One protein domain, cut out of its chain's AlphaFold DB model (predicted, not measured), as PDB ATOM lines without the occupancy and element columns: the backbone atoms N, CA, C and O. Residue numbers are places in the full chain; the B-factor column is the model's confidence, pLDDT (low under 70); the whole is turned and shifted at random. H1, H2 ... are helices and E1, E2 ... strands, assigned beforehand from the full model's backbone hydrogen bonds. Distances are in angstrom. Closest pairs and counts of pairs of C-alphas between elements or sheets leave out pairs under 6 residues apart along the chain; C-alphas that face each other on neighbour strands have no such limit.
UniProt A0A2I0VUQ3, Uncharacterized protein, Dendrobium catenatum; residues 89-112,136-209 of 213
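Overview. This is residues 89 to 112 and 136 to 209 of the 213 residues of an uncharacterized protein of Dendrobium catenatum (UniProt A0A2I0VUQ3). Little regular structure here: loops wrap round a short strand pair, E1 and E4, at the core, with hairpin E2 and E3 to one side and small helix H1 straight after E4. The 98 printed residues, only 27 in named elements, run E1, E2, E3, E4, H1; the class is mixed and both two-stranded sheets are antiparallel. The whole is compact, radius of gyration of the C-alphas 13.5 A, spanning 41 by 33 by 33 A.

Arrangement. Look first at the hairpin of E2, residues 141 to 146, and E3, residues 151 to 157: N 153 and O 144 are 2.8 A apart, within hydrogen-bond range. E1, residues 104 to 107, is antiparallel to E4, residues 165 to 168; find N 105 and O 167 at 2.9 A. In H1, residues 169 to 174, every O i to N i+4 pair is within hydrogen-bond range. E2 and E4 are apart. Residues 201 to 202 pair parallel with 105 to 106 of E1, and 207 to 208 antiparallel with 145 to 146 of E2.

Along the chain. Find C-alpha 104, where E1 begins, at (141.102, 133.959, 103.402). E2 measures 14.9 A and E3 16.2 A. H1 ends at C-alpha 174, (150.561, 127.920, 112.130).

Size, cuts and confidence. Residues 113 to 135 are not printed; C-alphas 112 and 136 stand 35.4 A apart across the cut. Residues 93 to 112 have pLDDT under 70.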
ATOM      1  N   GLU A  89     151.114 130.254 120.536       84.50
ATOM      2  CA  GLU A  89     150.832 131.689 120.553       84.50
ATOM      3  C   GLU A  89     151.027 132.309 119.165       84.50
ATOM      4  O   GLU A  89     152.033 132.067 118.495       84.50
ATOM      5  N   ILE A  90     150.078 133.151 118.753       81.81
ATOM      6  CA  ILE A  90     150.123 133.920 117.509       81.81
ATOM      7  C   ILE A  90     150.053 135.403 117.860       81.81
ATOM      8  O   ILE A  90     149.037 135.907 118.332       81.81
ATOM      9  N   ASN A  91     151.150 136.122 117.621       79.25
ATOM     10  CA  ASN A  91     151.269 137.524 118.023       79.25
ATOM     11  C   ASN A  91     150.371 138.470 117.216       79.25
ATOM     12  O   ASN A  91     149.887 139.466 117.748       79.25
ATOM     13  N   THR A  92     150.196 138.234 115.916       72.81
ATOM     14  CA  THR A  92     149.416 139.127 115.053       72.81
ATOM     15  C   THR A  92     148.906 138.396 113.828       72.81
ATOM     16  O   THR A  92     149.664 137.690 113.166       72.81
ATOM     17  N   ILE A  93     147.638 138.634 113.504       62.59
ATOM     18  CA  ILE A  93     147.020 138.274 112.233       62.59
ATOM     19  C   ILE A  93     146.753 139.597 111.510       62.59
ATOM     20  O   ILE A  93     145.839 140.329 111.874       62.59
ATOM     21  N   ALA A  94     147.593 139.958 110.537       58.12
ATOM     22  CA  ALA A  94     147.454 141.211 109.792       58.12
ATOM     23  C   ALA A  94     147.097 140.934 108.330       58.12
ATOM     24  O   ALA A  94     147.824 140.220 107.642       58.12
ATOM     25  N   GLY A  95     146.000 141.538 107.864       50.84
ATOM     26  CA  GLY A  95     145.604 141.558 106.459       50.84
ATOM     27  C   GLY A  95     146.154 142.774 105.746       50.84
ATOM     28  O   GLY A  95     145.543 143.835 105.773       50.84
ATOM     29  N   GLY A  96     147.327 142.634 105.136       40.09
ATOM     30  CA  GLY A  96     147.913 143.676 104.293       40.09
ATOM     31  C   GLY A  96     147.682 143.395 102.803       40.09
ATOM     32  O   GLY A  96     147.758 142.232 102.394       40.09
ATOM     33  N   PRO A  97     147.476 144.425 101.959       44.00
ATOM     34  CA  PRO A  97     147.423 144.252 100.516       44.00
ATOM     35  C   PRO A  97     148.848 144.133  99.965       44.00
ATOM     36  O   PRO A  97     149.473 145.135  99.649       44.00
ATOM     37  N   LEU A  98     149.379 142.915  99.865       42.88
ATOM     38  CA  LEU A  98     150.327 142.496  98.823       42.88
ATOM     39  C   LEU A  98     150.657 141.009  99.001       42.88
ATOM     40  O   LEU A  98     150.721 140.502 100.116       42.88
ATOM     41  N   LEU A  99     150.966 140.366  97.877       35.56
ATOM     42  CA  LEU A  99     151.251 138.941  97.667       35.56
ATOM     43  C   LEU A  99     149.985 138.132  97.358       35.56
ATOM     44  O   LEU A  99     149.136 137.882  98.207       35.56
ATOM     45  N   SER A 100     149.910 137.718  96.096       37.75
ATOM     46  CA  SER A 100     148.826 137.046  95.370       37.75
ATOM     47  C   SER A 100     148.349 135.697  95.932       37.75
ATOM     48  O   SER A 100     147.706 134.935  95.218       37.75
ATOM     49  N   ASN A 101     148.689 135.356  97.176       36.81
ATOM     50  CA  ASN A 101     148.563 134.002  97.714       36.81
ATOM     51  C   ASN A 101     147.969 133.985  99.138       36.81
ATOM     52  O   ASN A 101     148.040 132.963  99.819       36.81
ATOM     53  N   GLN A 102     147.439 135.111  99.631       45.03
ATOM     54  CA  GLN A 102     146.774 135.144 100.932       45.03
ATOM     55  C   GLN A 102     145.370 134.590 100.780       45.03
ATOM     56  O   GLN A 102     144.467 135.257 100.279       45.03
ATOM     57  N   VAL A 103     145.209 133.342 101.191       51.81
ATOM     58  CA  VAL A 103     143.906 132.719 101.156       51.81
ATOM     59  C   VAL A 103     143.173 133.012 102.456       51.81
ATOM     60  O   VAL A 103     143.674 132.727 103.546       51.81
ATOM     61  N   LEU A 104     142.014 133.643 102.313       58.19
ATOM     62  CA  LEU A 104     141.102 133.959 103.402       58.19
ATOM     63  C   LEU A 104     140.288 132.699 103.711       58.19
ATOM     64  O   LEU A 104     140.000 131.914 102.808       58.19
ATOM     65  N   LEU A 105     139.946 132.483 104.973       60.62
ATOM     66  CA  LEU A 105     138.972 131.482 105.394       60.62
ATOM     67  C   LEU A 105     137.796 132.206 106.022       60.62
ATOM     68  O   LEU A 105     138.020 132.995 106.932       60.62
ATOM     69  N   ALA A 106     136.582 131.917 105.560       52.44
ATOM     70  CA  ALA A 106     135.369 132.426 106.185       52.44
ATOM     71  C   ALA A 106     134.886 131.432 107.250       52.44
ATOM     72  O   ALA A 106     134.732 130.241 106.957       52.44
ATOM     73  N   ALA A 107     134.655 131.893 108.476       54.03
ATOM     74  CA  ALA A 107     133.893 131.110 109.443       54.03
ATOM     75  C   ALA A 107     132.395 131.307 109.170       54.03
ATOM     76  O   ALA A 107     131.941 132.430 108.955       54.03
ATOM     77  N   ASN A 108     131.627 130.217 109.139       48.12
ATOM     78  CA  ASN A 108     130.170 130.311 109.081       48.12
ATOM     79  C   ASN A 108     129.632 130.585 110.488       48.12
ATOM     80  O   ASN A 108     129.951 129.837 111.416       48.12
ATOM     81  N   GLU A 109     128.743 131.568 110.628       48.28
ATOM     82  CA  GLU A 109     127.815 131.587 111.756       48.28
ATOM     83  C   GLU A 109     126.765 130.487 111.542       48.28
ATOM     84  O   GLU A 109     125.960 130.535 110.609       48.28
ATOM     85  N   GLU A 110     126.775 129.461 112.391       48.03
ATOM     86  CA  GLU A 110     125.652 128.528 112.484       48.03
ATOM     87  C   GLU A 110     124.424 129.280 113.035       48.03
ATOM     88  O   GLU A 110     124.560 130.061 113.983       48.03
ATOM     89  N   PRO A 111     123.204 129.053 112.507       38.44
ATOM     90  CA  PRO A 111     122.012 129.709 113.022       38.44
ATOM     91  C   PRO A 111     121.801 129.299 114.482       38.44
ATOM     92  O   PRO A 111     121.526 128.137 114.788       38.44
ATOM     93  N   ALA A 112     121.935 130.267 115.391       43.94
ATOM     94  CA  ALA A 112     121.802 130.052 116.823       43.94
ATOM     95  C   ALA A 112     120.469 129.354 117.147       43.94
ATOM     96  O   ALA A 112     119.384 129.931 117.031       43.94
ATOM     97  N   HIS A 136     143.088 158.944 118.412       79.69
ATOM     98  CA  HIS A 136     143.773 157.837 117.750       79.69
ATOM     99  C   HIS A 136     143.125 157.544 116.393       79.69
ATOM    100  O   HIS A 136     141.961 157.860 116.136       79.69
ATOM    101  N   GLN A 137     143.916 156.960 115.499       76.56
ATOM    102  CA  GLN A 137     143.452 156.339 114.252       76.56
ATOM    103  C   GLN A 137     143.743 154.832 114.260       76.56
ATOM    104  O   GLN A 137     143.597 154.162 113.240       76.56
ATOM    105  N   ASP A 138     144.190 154.308 115.402       83.00
ATOM    106  CA  ASP A 138     144.528 152.903 115.542       83.00
ATOM    107  C   ASP A 138     143.252 152.051 115.531       83.00
ATOM    108  O   ASP A 138     142.247 152.443 116.138       83.00
ATOM    109  N   PRO A 139     143.271 150.899 114.840       84.38
ATOM    110  CA  PRO A 139     142.133 150.004 114.806       84.38
ATOM    111  C   PRO A 139     141.949 149.282 116.143       84.38
ATOM    112  O   PRO A 139     142.924 148.958 116.826       84.38
ATOM    113  N   LEU A 140     140.700 148.940 116.467       85.50
ATOM    114  CA  LEU A 140     140.397 148.084 117.608       85.50
ATOM    115  C   LEU A 140     140.945 146.674 117.351       85.50
ATOM    116  O   LEU A 140     140.630 146.043 116.339       85.50
ATOM    117  N   VAL A 141     141.776 146.183 118.271       87.69
ATOM    118  CA  VAL A 141     142.305 144.817 118.243       87.69
ATOM    119  C   VAL A 141     142.047 144.116 119.568       87.69
ATOM    120  O   VAL A 141     142.215 144.716 120.624       87.69
ATOM    121  N   ILE A 142     141.679 142.839 119.507       86.88
ATOM    122  CA  ILE A 142     141.418 142.001 120.684       86.88
ATOM    123  C   ILE A 142     142.338 140.779 120.716       86.88
ATOM    124  O   ILE A 142     142.950 140.413 119.705       86.88
ATOM    125  N   ASN A 143     142.407 140.133 121.878       88.25
ATOM    126  CA  ASN A 143     142.973 138.801 122.041       88.25
ATOM    127  C   ASN A 143     141.854 137.747 122.137       88.25
ATOM    128  O   ASN A 143     140.750 138.030 122.597       88.25
ATOM    129  N   ALA A 144     142.127 136.524 121.684       88.94
ATOM    130  CA  ALA A 144     141.213 135.400 121.866       88.94
ATOM    131  C   ALA A 144     141.952 134.061 121.824       88.94
ATOM    132  O   ALA A 144     142.934 133.895 121.096       88.94
ATOM    133  N   GLY A 145     141.423 133.079 122.550       90.06
ATOM    134  CA  GLY A 145     141.756 131.675 122.338       90.06
ATOM    135  C   GLY A 145     140.974 131.128 121.146       90.06
ATOM    136  O   GLY A 145     139.753 131.254 121.122       90.06
ATOM    137  N   ILE A 146     141.641 130.524 120.163       89.94
ATOM    138  CA  ILE A 146     140.995 129.977 118.961       89.94
ATOM    139  C   ILE A 146     141.406 128.518 118.751       89.94
ATOM    140  O   ILE A 146     142.591 128.185 118.756       89.94
ATOM    141  N   GLY A 147     140.425 127.664 118.463       88.12
ATOM    142  CA  GLY A 147     140.634 126.294 118.007       88.12
ATOM    143  C   GLY A 147     140.691 125.241 119.115       88.12
ATOM    144  O   GLY A 147     140.629 125.538 120.305       88.12
ATOM    145  N   ASP A 148     140.795 123.986 118.679       81.81
ATOM    146  CA  ASP A 148     141.056 122.820 119.525       81.81
ATOM    147  C   ASP A 148     142.128 121.937 118.840       81.81
ATOM    148  O   ASP A 148     141.860 121.353 117.774       81.81
ATOM    149  N   PRO A 149     143.369 121.893 119.367       84.56
ATOM    150  CA  PRO A 149     143.810 122.545 120.606       84.56
ATOM    151  C   PRO A 149     143.815 124.085 120.533       84.56
ATOM    152  O   PRO A 149     143.961 124.659 119.454       84.56
ATOM    153  N   CYS A 150     143.662 124.743 121.688       86.88
ATOM    154  CA  CYS A 150     143.496 126.198 121.785       86.88
ATOM    155  C   CYS A 150     144.818 126.959 121.568       86.88
ATOM    156  O   CYS A 150     145.820 126.708 122.250       86.88
ATOM    157  N   PHE A 151     144.805 127.914 120.632       89.81
ATOM    158  CA  PHE A 151     145.889 128.863 120.370       89.81
ATOM    159  C   PHE A 151     145.523 130.253 120.877       89.81
ATOM    160  O   PHE A 151     144.454 130.764 120.554       89.81
ATOM    161  N   ASN A 152     146.439 130.896 121.602       88.88
ATOM    162  CA  ASN A 152     146.265 132.290 122.001       88.88
ATOM    163  C   ASN A 152     146.646 133.220 120.847       88.88
ATOM    164  O   ASN A 152     147.817 133.300 120.465       88.88
ATOM    165  N   VAL A 153     145.669 133.930 120.298       88.31
ATOM    166  CA  VAL A 153     145.863 134.915 119.237       88.31
ATOM    167  C   VAL A 153     145.789 136.305 119.852       88.31
ATOM    168  O   VAL A 153     144.740 136.732 120.316       88.31
ATOM    169  N   LYS A 154     146.914 137.024 119.862       84.44
ATOM    170  CA  LYS A 154     147.063 138.278 120.618       84.44
ATOM    171  C   LYS A 154     146.474 139.514 119.949       84.44
ATOM    172  O   LYS A 154     146.162 140.472 120.644       84.44
ATOM    173  N   ARG A 155     146.424 139.545 118.615       85.81
ATOM    174  CA  ARG A 155     145.944 140.708 117.855       85.81
ATOM    175  C   ARG A 155     145.043 140.248 116.721       85.81
ATOM    176  O   ARG A 155     145.536 139.851 115.662       85.81
ATOM    177  N   ILE A 156     143.747 140.312 116.988       88.44
ATOM    178  CA  ILE A 156     142.643 140.088 116.057       88.44
ATOM    179  C   ILE A 156     142.024 141.451 115.778       88.44
ATOM    180  O   ILE A 156     141.640 142.145 116.713       88.44
ATOM    181  N   LEU A 157     141.961 141.843 114.510       90.62
ATOM    182  CA  LEU A 157     141.314 143.083 114.096       90.62
ATOM    183  C   LEU A 157     139.797 142.968 114.270       90.62
ATOM    184  O   LEU A 157     139.203 142.020 113.762       90.62
ATOM    185  N   VAL A 158     139.183 143.945 114.936       87.44
ATOM    186  CA  VAL A 158     137.724 144.076 114.996       87.44
ATOM    187  C   VAL A 158     137.282 145.013 113.878       87.44
ATOM    188  O   VAL A 158     137.587 146.206 113.898       87.44
ATOM    189  N   ASP A 159     136.575 144.462 112.894       85.50
ATOM    190  CA  ASP A 159     136.015 145.209 111.769       85.50
ATOM    191  C   ASP A 159     134.484 145.134 111.791       85.50
ATOM    192  O   ASP A 159     133.885 144.158 111.342       85.50
ATOM    193  N   ASN A 160     133.845 146.200 112.283       82.19
ATOM    194  CA  ASN A 160     132.383 146.316 112.335       82.19
ATOM    195  C   ASN A 160     131.728 146.443 110.943       82.19
ATOM    196  O   ASN A 160     130.502 146.436 110.845       82.19
ATOM    197  N   GLY A 161     132.517 146.616 109.877       81.69
ATOM    198  CA  GLY A 161     132.047 146.645 108.494       81.69
ATOM    199  C   GLY A 161     132.087 145.285 107.796       81.69
ATOM    200  O   GLY A 161     131.532 145.160 106.703       81.69
ATOM    201  N   SER A 162     132.716 144.270 108.399       83.69
ATOM    202  CA  SER A 162     132.794 142.928 107.823       83.69
ATOM    203  C   SER A 162     131.562 142.096 108.177       83.69
ATOM    204  O   SER A 162     131.104 142.082 109.315       83.69
ATOM    205  N   SER A 163     131.038 141.348 107.204       82.38
ATOM    206  CA  SER A 163     129.951 140.381 107.419       82.38
ATOM    207  C   SER A 163     130.448 138.958 107.689       82.38
ATOM    208  O   SER A 163     129.637 138.039 107.779       82.38
ATOM    209  N   VAL A 164     131.766 138.747 107.700       82.75
ATOM    210  CA  VAL A 164     132.404 137.437 107.877       82.75
ATOM    211  C   VAL A 164     133.668 137.561 108.719       82.75
ATOM    212  O   VAL A 164     134.405 138.543 108.604       82.75
ATOM    213  N   ASP A 165     133.967 136.522 109.492       87.88
ATOM    214  CA  ASP A 165     135.269 136.380 110.137       87.88
ATOM    215  C   ASP A 165     136.282 135.809 109.158       87.88
ATOM    216  O   ASP A 165     135.997 134.846 108.440       87.88
ATOM    217  N   VAL A 166     137.484 136.382 109.159       87.12
ATOM    218  CA  VAL A 166     138.544 136.003 108.231       87.12
ATOM    219  C   VAL A 166     139.776 135.511 108.970       87.12
ATOM    220  O   VAL A 166     140.425 136.251 109.706       87.12
ATOM    221  N   LEU A 167     140.158 134.263 108.700       88.06
ATOM    222  CA  LEU A 167     141.428 133.692 109.144       88.06
ATOM    223  C   LEU A 167     142.378 133.563 107.948       88.06
ATOM    224  O   LEU A 167     141.990 133.040 106.907       88.06
ATOM    225  N   PHE A 168     143.637 133.997 108.072       87.19
ATOM    226  CA  PHE A 168     144.625 133.754 107.013       87.19
ATOM    227  C   PHE A 168     145.039 132.290 106.975       87.19
ATOM    228  O   PHE A 168     145.328 131.684 108.007       87.19
ATOM    229  N   TYR A 169     145.197 131.741 105.772       84.94
ATOM    230  CA  TYR A 169     145.642 130.361 105.592       84.94
ATOM    231  C   TYR A 169     147.019 130.078 106.210       84.94
ATOM    232  O   TYR A 169     147.249 129.005 106.762       84.94
ATOM    233  N   SER A 170     147.923 131.060 106.227       81.75
ATOM    234  CA  SER A 170     149.194 130.955 106.958       81.75
ATOM    235  C   SER A 170     148.993 130.801 108.471       81.75
ATOM    236  O   SER A 170     149.714 130.038 109.115       81.75
ATOM    237  N   THR A 171     147.992 131.480 109.038       84.50
ATOM    238  CA  THR A 171     147.623 131.368 110.456       84.50
ATOM    239  C   THR A 171     146.998 130.008 110.729       84.50
ATOM    240  O   THR A 171     147.422 129.321 111.651       84.50
ATOM    241  N   PHE A 172     146.082 129.564 109.868       87.94
ATOM    242  CA  PHE A 172     145.503 128.222 109.913       87.94
ATOM    243  C   PHE A 172     146.585 127.128 109.978       87.94
ATOM    244  O   PHE A 172     146.532 126.252 110.841       87.94
ATOM    245  N   LEU A 173     147.609 127.211 109.122       87.81
ATOM    246  CA  LEU A 173     148.737 126.276 109.150       87.81
ATOM    247  C   LEU A 173     149.588 126.418 110.419       87.81
ATOM    248  O   LEU A 173     150.022 125.412 110.979       87.81
ATOM    249  N   SER A 174     149.805 127.647 110.896       84.69
ATOM    250  CA  SER A 174     150.561 127.920 112.130       84.69
ATOM    251  C   SER A 174     149.862 127.378 113.381       84.69
ATOM    252  O   SER A 174     150.529 127.006 114.341       84.69
ATOM    253  N   MET A 175     148.532 127.256 113.342       86.00
ATOM    254  CA  MET A 175     147.718 126.587 114.364       86.00
ATOM    255  C   MET A 175     147.766 125.048 114.263       86.00
ATOM    256  O   MET A 175     147.011 124.349 114.936       86.00
ATOM    257  N   GLY A 176     148.598 124.482 113.382       87.25
ATOM    258  CA  GLY A 176     148.693 123.036 113.166       87.25
ATOM    259  C   GLY A 176     147.446 122.419 112.522       87.25
ATOM    260  O   GLY A 176     147.277 121.197 112.537       87.25
ATOM    261  N   LEU A 177     146.554 123.241 111.958       88.50
ATOM    262  CA  LEU A 177     145.362 122.756 111.278       88.50
ATOM    263  C   LEU A 177     145.726 122.241 109.885       88.50
ATOM    264  O   LEU A 177     146.613 122.744 109.196       88.50
ATOM    265  N   VAL A 178     145.016 121.200 109.455       90.19
ATOM    266  CA  VAL A 178     145.265 120.526 108.177       90.19
ATOM    267  C   VAL A 178     144.139 120.810 107.202       90.19
ATOM    268  O   VAL A 178     142.971 120.770 107.581       90.19
ATOM    269  N   ARG A 179     144.475 121.005 105.921       89.25
ATOM    270  CA  ARG A 179     143.524 121.348 104.843       89.25
ATOM    271  C   ARG A 179     142.278 120.450 104.792       89.25
ATOM    272  O   ARG A 179     141.218 120.911 104.407       89.25
ATOM    273  N   LYS A 180     142.380 119.191 105.232       91.75
ATOM    274  CA  LYS A 180     141.247 118.249 105.326       91.75
ATOM    275  C   LYS A 180     140.116 118.709 106.260       91.75
ATOM    276  O   LYS A 180     139.013 118.198 106.137       91.75
ATOM    277  N   LYS A 181     140.388 119.622 107.201       87.56
ATOM    278  CA  LYS A 181     139.377 120.222 108.088       87.56
ATOM    279  C   LYS A 181     138.563 121.332 107.401       87.56
ATOM    280  O   LYS A 181     137.601 121.803 107.996       87.56
ATOM    281  N   LEU A 182     138.945 121.751 106.191       90.94
ATOM    282  CA  LEU A 182     138.244 122.791 105.445       90.94
ATOM    283  C   LEU A 182     137.051 122.222 104.692       90.94
ATOM    284  O   LEU A 182     137.160 121.189 104.029       90.94
ATOM    285  N   GLN A 183     135.939 122.942 104.760       89.75
ATOM    286  CA  GLN A 183     134.797 122.724 103.887       89.75
ATOM    287  C   GLN A 183     134.942 123.589 102.631       89.75
ATOM    288  O   GLN A 183     135.427 124.717 102.726       89.75
ATOM    289  N   PRO A 184     134.541 123.107 101.444       86.88
ATOM    290  CA  PRO A 184     134.536 123.930 100.243       86.88
ATOM    291  C   PRO A 184     133.642 125.160 100.424       86.88
ATOM    292  O   PRO A 184     132.494 125.041 100.851       86.88
ATOM    293  N   ALA A 185     134.147 126.338 100.065       84.12
ATOM    294  CA  ALA A 185     133.322 127.535 100.026       84.12
ATOM    295  C   ALA A 185     132.506 127.570  98.731       84.12
ATOM    296  O   ALA A 185     133.048 127.414  97.637       84.12
ATOM    297  N   ALA A 186     131.197 127.784  98.859       78.69
ATOM    298  CA  ALA A 186     130.294 127.858  97.713       78.69
ATOM    299  C   ALA A 186     130.409 129.187  96.942       78.69
ATOM    300  O   ALA A 186     130.079 129.234  95.759       78.69
ATOM    301  N   TRP A 187     130.879 130.254  97.599       81.62
ATOM    302  CA  TRP A 187     130.890 131.616  97.059       81.62
ATOM    303  C   TRP A 187     132.190 132.349  97.421       81.62
ATOM    304  O   TRP A 187     132.732 132.111  98.504       81.62
ATOM    305  N   PRO A 188     132.699 133.234  96.544       87.69
ATOM    306  CA  PRO A 188     133.815 134.111  96.880       87.69
ATOM    307  C   PRO A 188     133.376 135.209  97.856       87.69
ATOM    308  O   PRO A 188     132.194 135.550  97.941       87.69
ATOM    309  N   LEU A 189     134.345 135.806  98.548       86.12
ATOM    310  CA  LEU A 189     134.135 137.038  99.306       86.12
ATOM    311  C   LEU A 189     134.247 138.246  98.375       86.12
ATOM    312  O   LEU A 189     134.986 138.209  97.392       86.12
ATOM    313  N   TYR A 190     133.540 139.325  98.696       83.50
ATOM    314  CA  TYR A 190     133.599 140.573  97.940       83.50
ATOM    315  C   TYR A 190     134.211 141.663  98.804       83.50
ATOM    316  O   TYR A 190     133.783 141.885  99.934       83.50
ATOM    317  N   SER A 191     135.225 142.327  98.258       77.75
ATOM    318  CA  SER A 191     135.826 143.514  98.861       77.75
ATOM    319  C   SER A 191     135.129 144.786  98.355       77.75
ATOM    320  O   SER A 191     134.283 144.727  97.460       77.75
ATOM    321  N   PHE A 192     135.506 145.953  98.881       78.56
ATOM    322  CA  PHE A 192     134.979 147.258  98.456       78.56
ATOM    323  C   PHE A 192     135.137 147.552  96.956       78.56
ATOM    324  O   PHE A 192     134.374 148.335  96.397       78.56
ATOM    325  N   ASP A 193     136.111 146.932  96.288       83.88
ATOM    326  CA  ASP A 193     136.316 147.066  94.841       83.88
ATOM    327  C   ASP A 193     135.409 146.146  93.997       83.88
ATOM    328  O   ASP A 193     135.563 146.082  92.775       83.88
ATOM    329  N   ASN A 194     134.469 145.436  94.638       81.31
ATOM    330  CA  ASN A 194     133.580 144.431  94.049       81.31
ATOM    331  C   ASN A 194     134.311 143.300  93.310       81.31
ATOM    332  O   ASN A 194     133.701 142.586  92.508       81.31
ATOM    333  N   ARG A 195     135.609 143.101  93.564       83.88
ATOM    334  CA  ARG A 195     136.334 141.966  92.998       83.88
ATOM    335  C   ARG A 195     136.123 140.729  93.869       83.88
ATOM    336  O   ARG A 195     136.260 140.819  95.092       83.88
ATOM    337  N   PRO A 196     135.820 139.572  93.257       84.69
ATOM    338  CA  PRO A 196     135.693 138.331  93.998       84.69
ATOM    339  C   PRO A 196     137.070 137.868  94.486       84.69
ATOM    340  O   PRO A 196     138.015 137.741  93.704       84.69
ATOM    341  N   VAL A 197     137.158 137.568  95.776       84.94
ATOM    342  CA  VAL A 197     138.310 136.941  96.422       84.94
ATOM    343  C   VAL A 197     137.936 135.504  96.766       84.94
ATOM    344  O   VAL A 197     137.049 135.248  97.582       84.94
ATOM    345  N   TRP A 198     138.606 134.552  96.117       84.44
ATOM    346  CA  TRP A 198     138.393 133.131  96.366       84.44
ATOM    347  C   TRP A 198     139.080 132.694  97.660       84.44
ATOM    348  O   TRP A 198     140.261 132.963  97.879       84.44
ATOM    349  N   VAL A 199     138.316 132.011  98.505       86.44
ATOM    350  CA  VAL A 199     138.761 131.464  99.790       86.44
ATOM    351  C   VAL A 199     139.154 129.991  99.642       86.44
ATOM    352  O   VAL A 199     138.657 129.304  98.753       86.44
ATOM    353  N   GLU A 200     140.026 129.483 100.517       87.19
ATOM    354  CA  GLU A 200     140.477 128.072 100.479       87.19
ATOM    355  C   GLU A 200     139.329 127.150 100.895       87.19
ATOM    356  O   GLU A 200     139.265 125.982 100.510       87.19
ATOM    357  N   GLY A 201     138.453 127.678 101.743       89.50
ATOM    358  CA  GLY A 201     137.336 126.977 102.328       89.50
ATOM    359  C   GLY A 201     136.835 127.688 103.575       89.50
ATOM    360  O   GLY A 201     137.336 128.749 103.959       89.50
ATOM    361  N   THR A 202     135.851 127.072 104.207       88.56
ATOM    362  CA  THR A 202     135.298 127.500 105.484       88.56
ATOM    363  C   THR A 202     135.681 126.522 106.585       88.56
ATOM    364  O   THR A 202     135.968 125.343 106.340       88.56
ATOM    365  N   ILE A 203     135.735 127.020 107.815       89.69
ATOM    366  CA  ILE A 203     135.988 126.210 109.006       89.69
ATOM    367  C   ILE A 203     135.219 126.789 110.191       89.69
ATOM    368  O   ILE A 203     135.075 128.002 110.302       89.69
ATOM    369  N   SER A 204     134.767 125.921 111.091       89.25
ATOM    370  CA  SER A 204     134.212 126.314 112.386       89.25
ATOM    371  C   SER A 204     135.228 125.960 113.466       89.25
ATOM    372  O   SER A 204     135.647 124.805 113.577       89.25
ATOM    373  N   LEU A 205     135.653 126.958 114.236       87.62
ATOM    374  CA  LEU A 205     136.613 126.817 115.329       87.62
ATOM    375  C   LEU A 205     135.979 127.350 116.619       87.62
ATOM    376  O   LEU A 205     135.316 128.384 116.564       87.62
ATOM    377  N   PRO A 206     136.169 126.687 117.774       85.94
ATOM    378  CA  PRO A 206     135.764 127.266 119.048       85.94
ATOM    379  C   PRO A 206     136.586 128.528 119.334       85.94
ATOM    380  O   PRO A 206     137.788 128.563 119.061       85.94
ATOM    381  N   VAL A 207     135.934 129.546 119.897       87.12
ATOM    382  CA  VAL A 207     136.555 130.812 120.304       87.12
ATOM    383  C   VAL A 207     136.295 131.035 121.790       87.12
ATOM    384  O   VAL A 207     135.185 130.816 122.272       87.12
ATOM    385  N   THR A 208     137.327 131.450 122.517       84.00
ATOM    386  CA  THR A 208     137.265 131.829 123.932       84.00
ATOM    387  C   THR A 208     137.687 133.289 124.069       84.00
ATOM    388  O   THR A 208     138.771 133.657 123.615       84.00
ATOM    389  N   LEU A 209     136.826 134.104 124.680       82.62
ATOM    390  CA  LEU A 209     137.012 135.543 124.904       82.62
ATOM    391  C   LEU A 209     136.970 135.843 126.408       82.62
ATOM    392  O   LEU A 209     136.274 135.148 127.148       82.62
TER     393      LEU A 209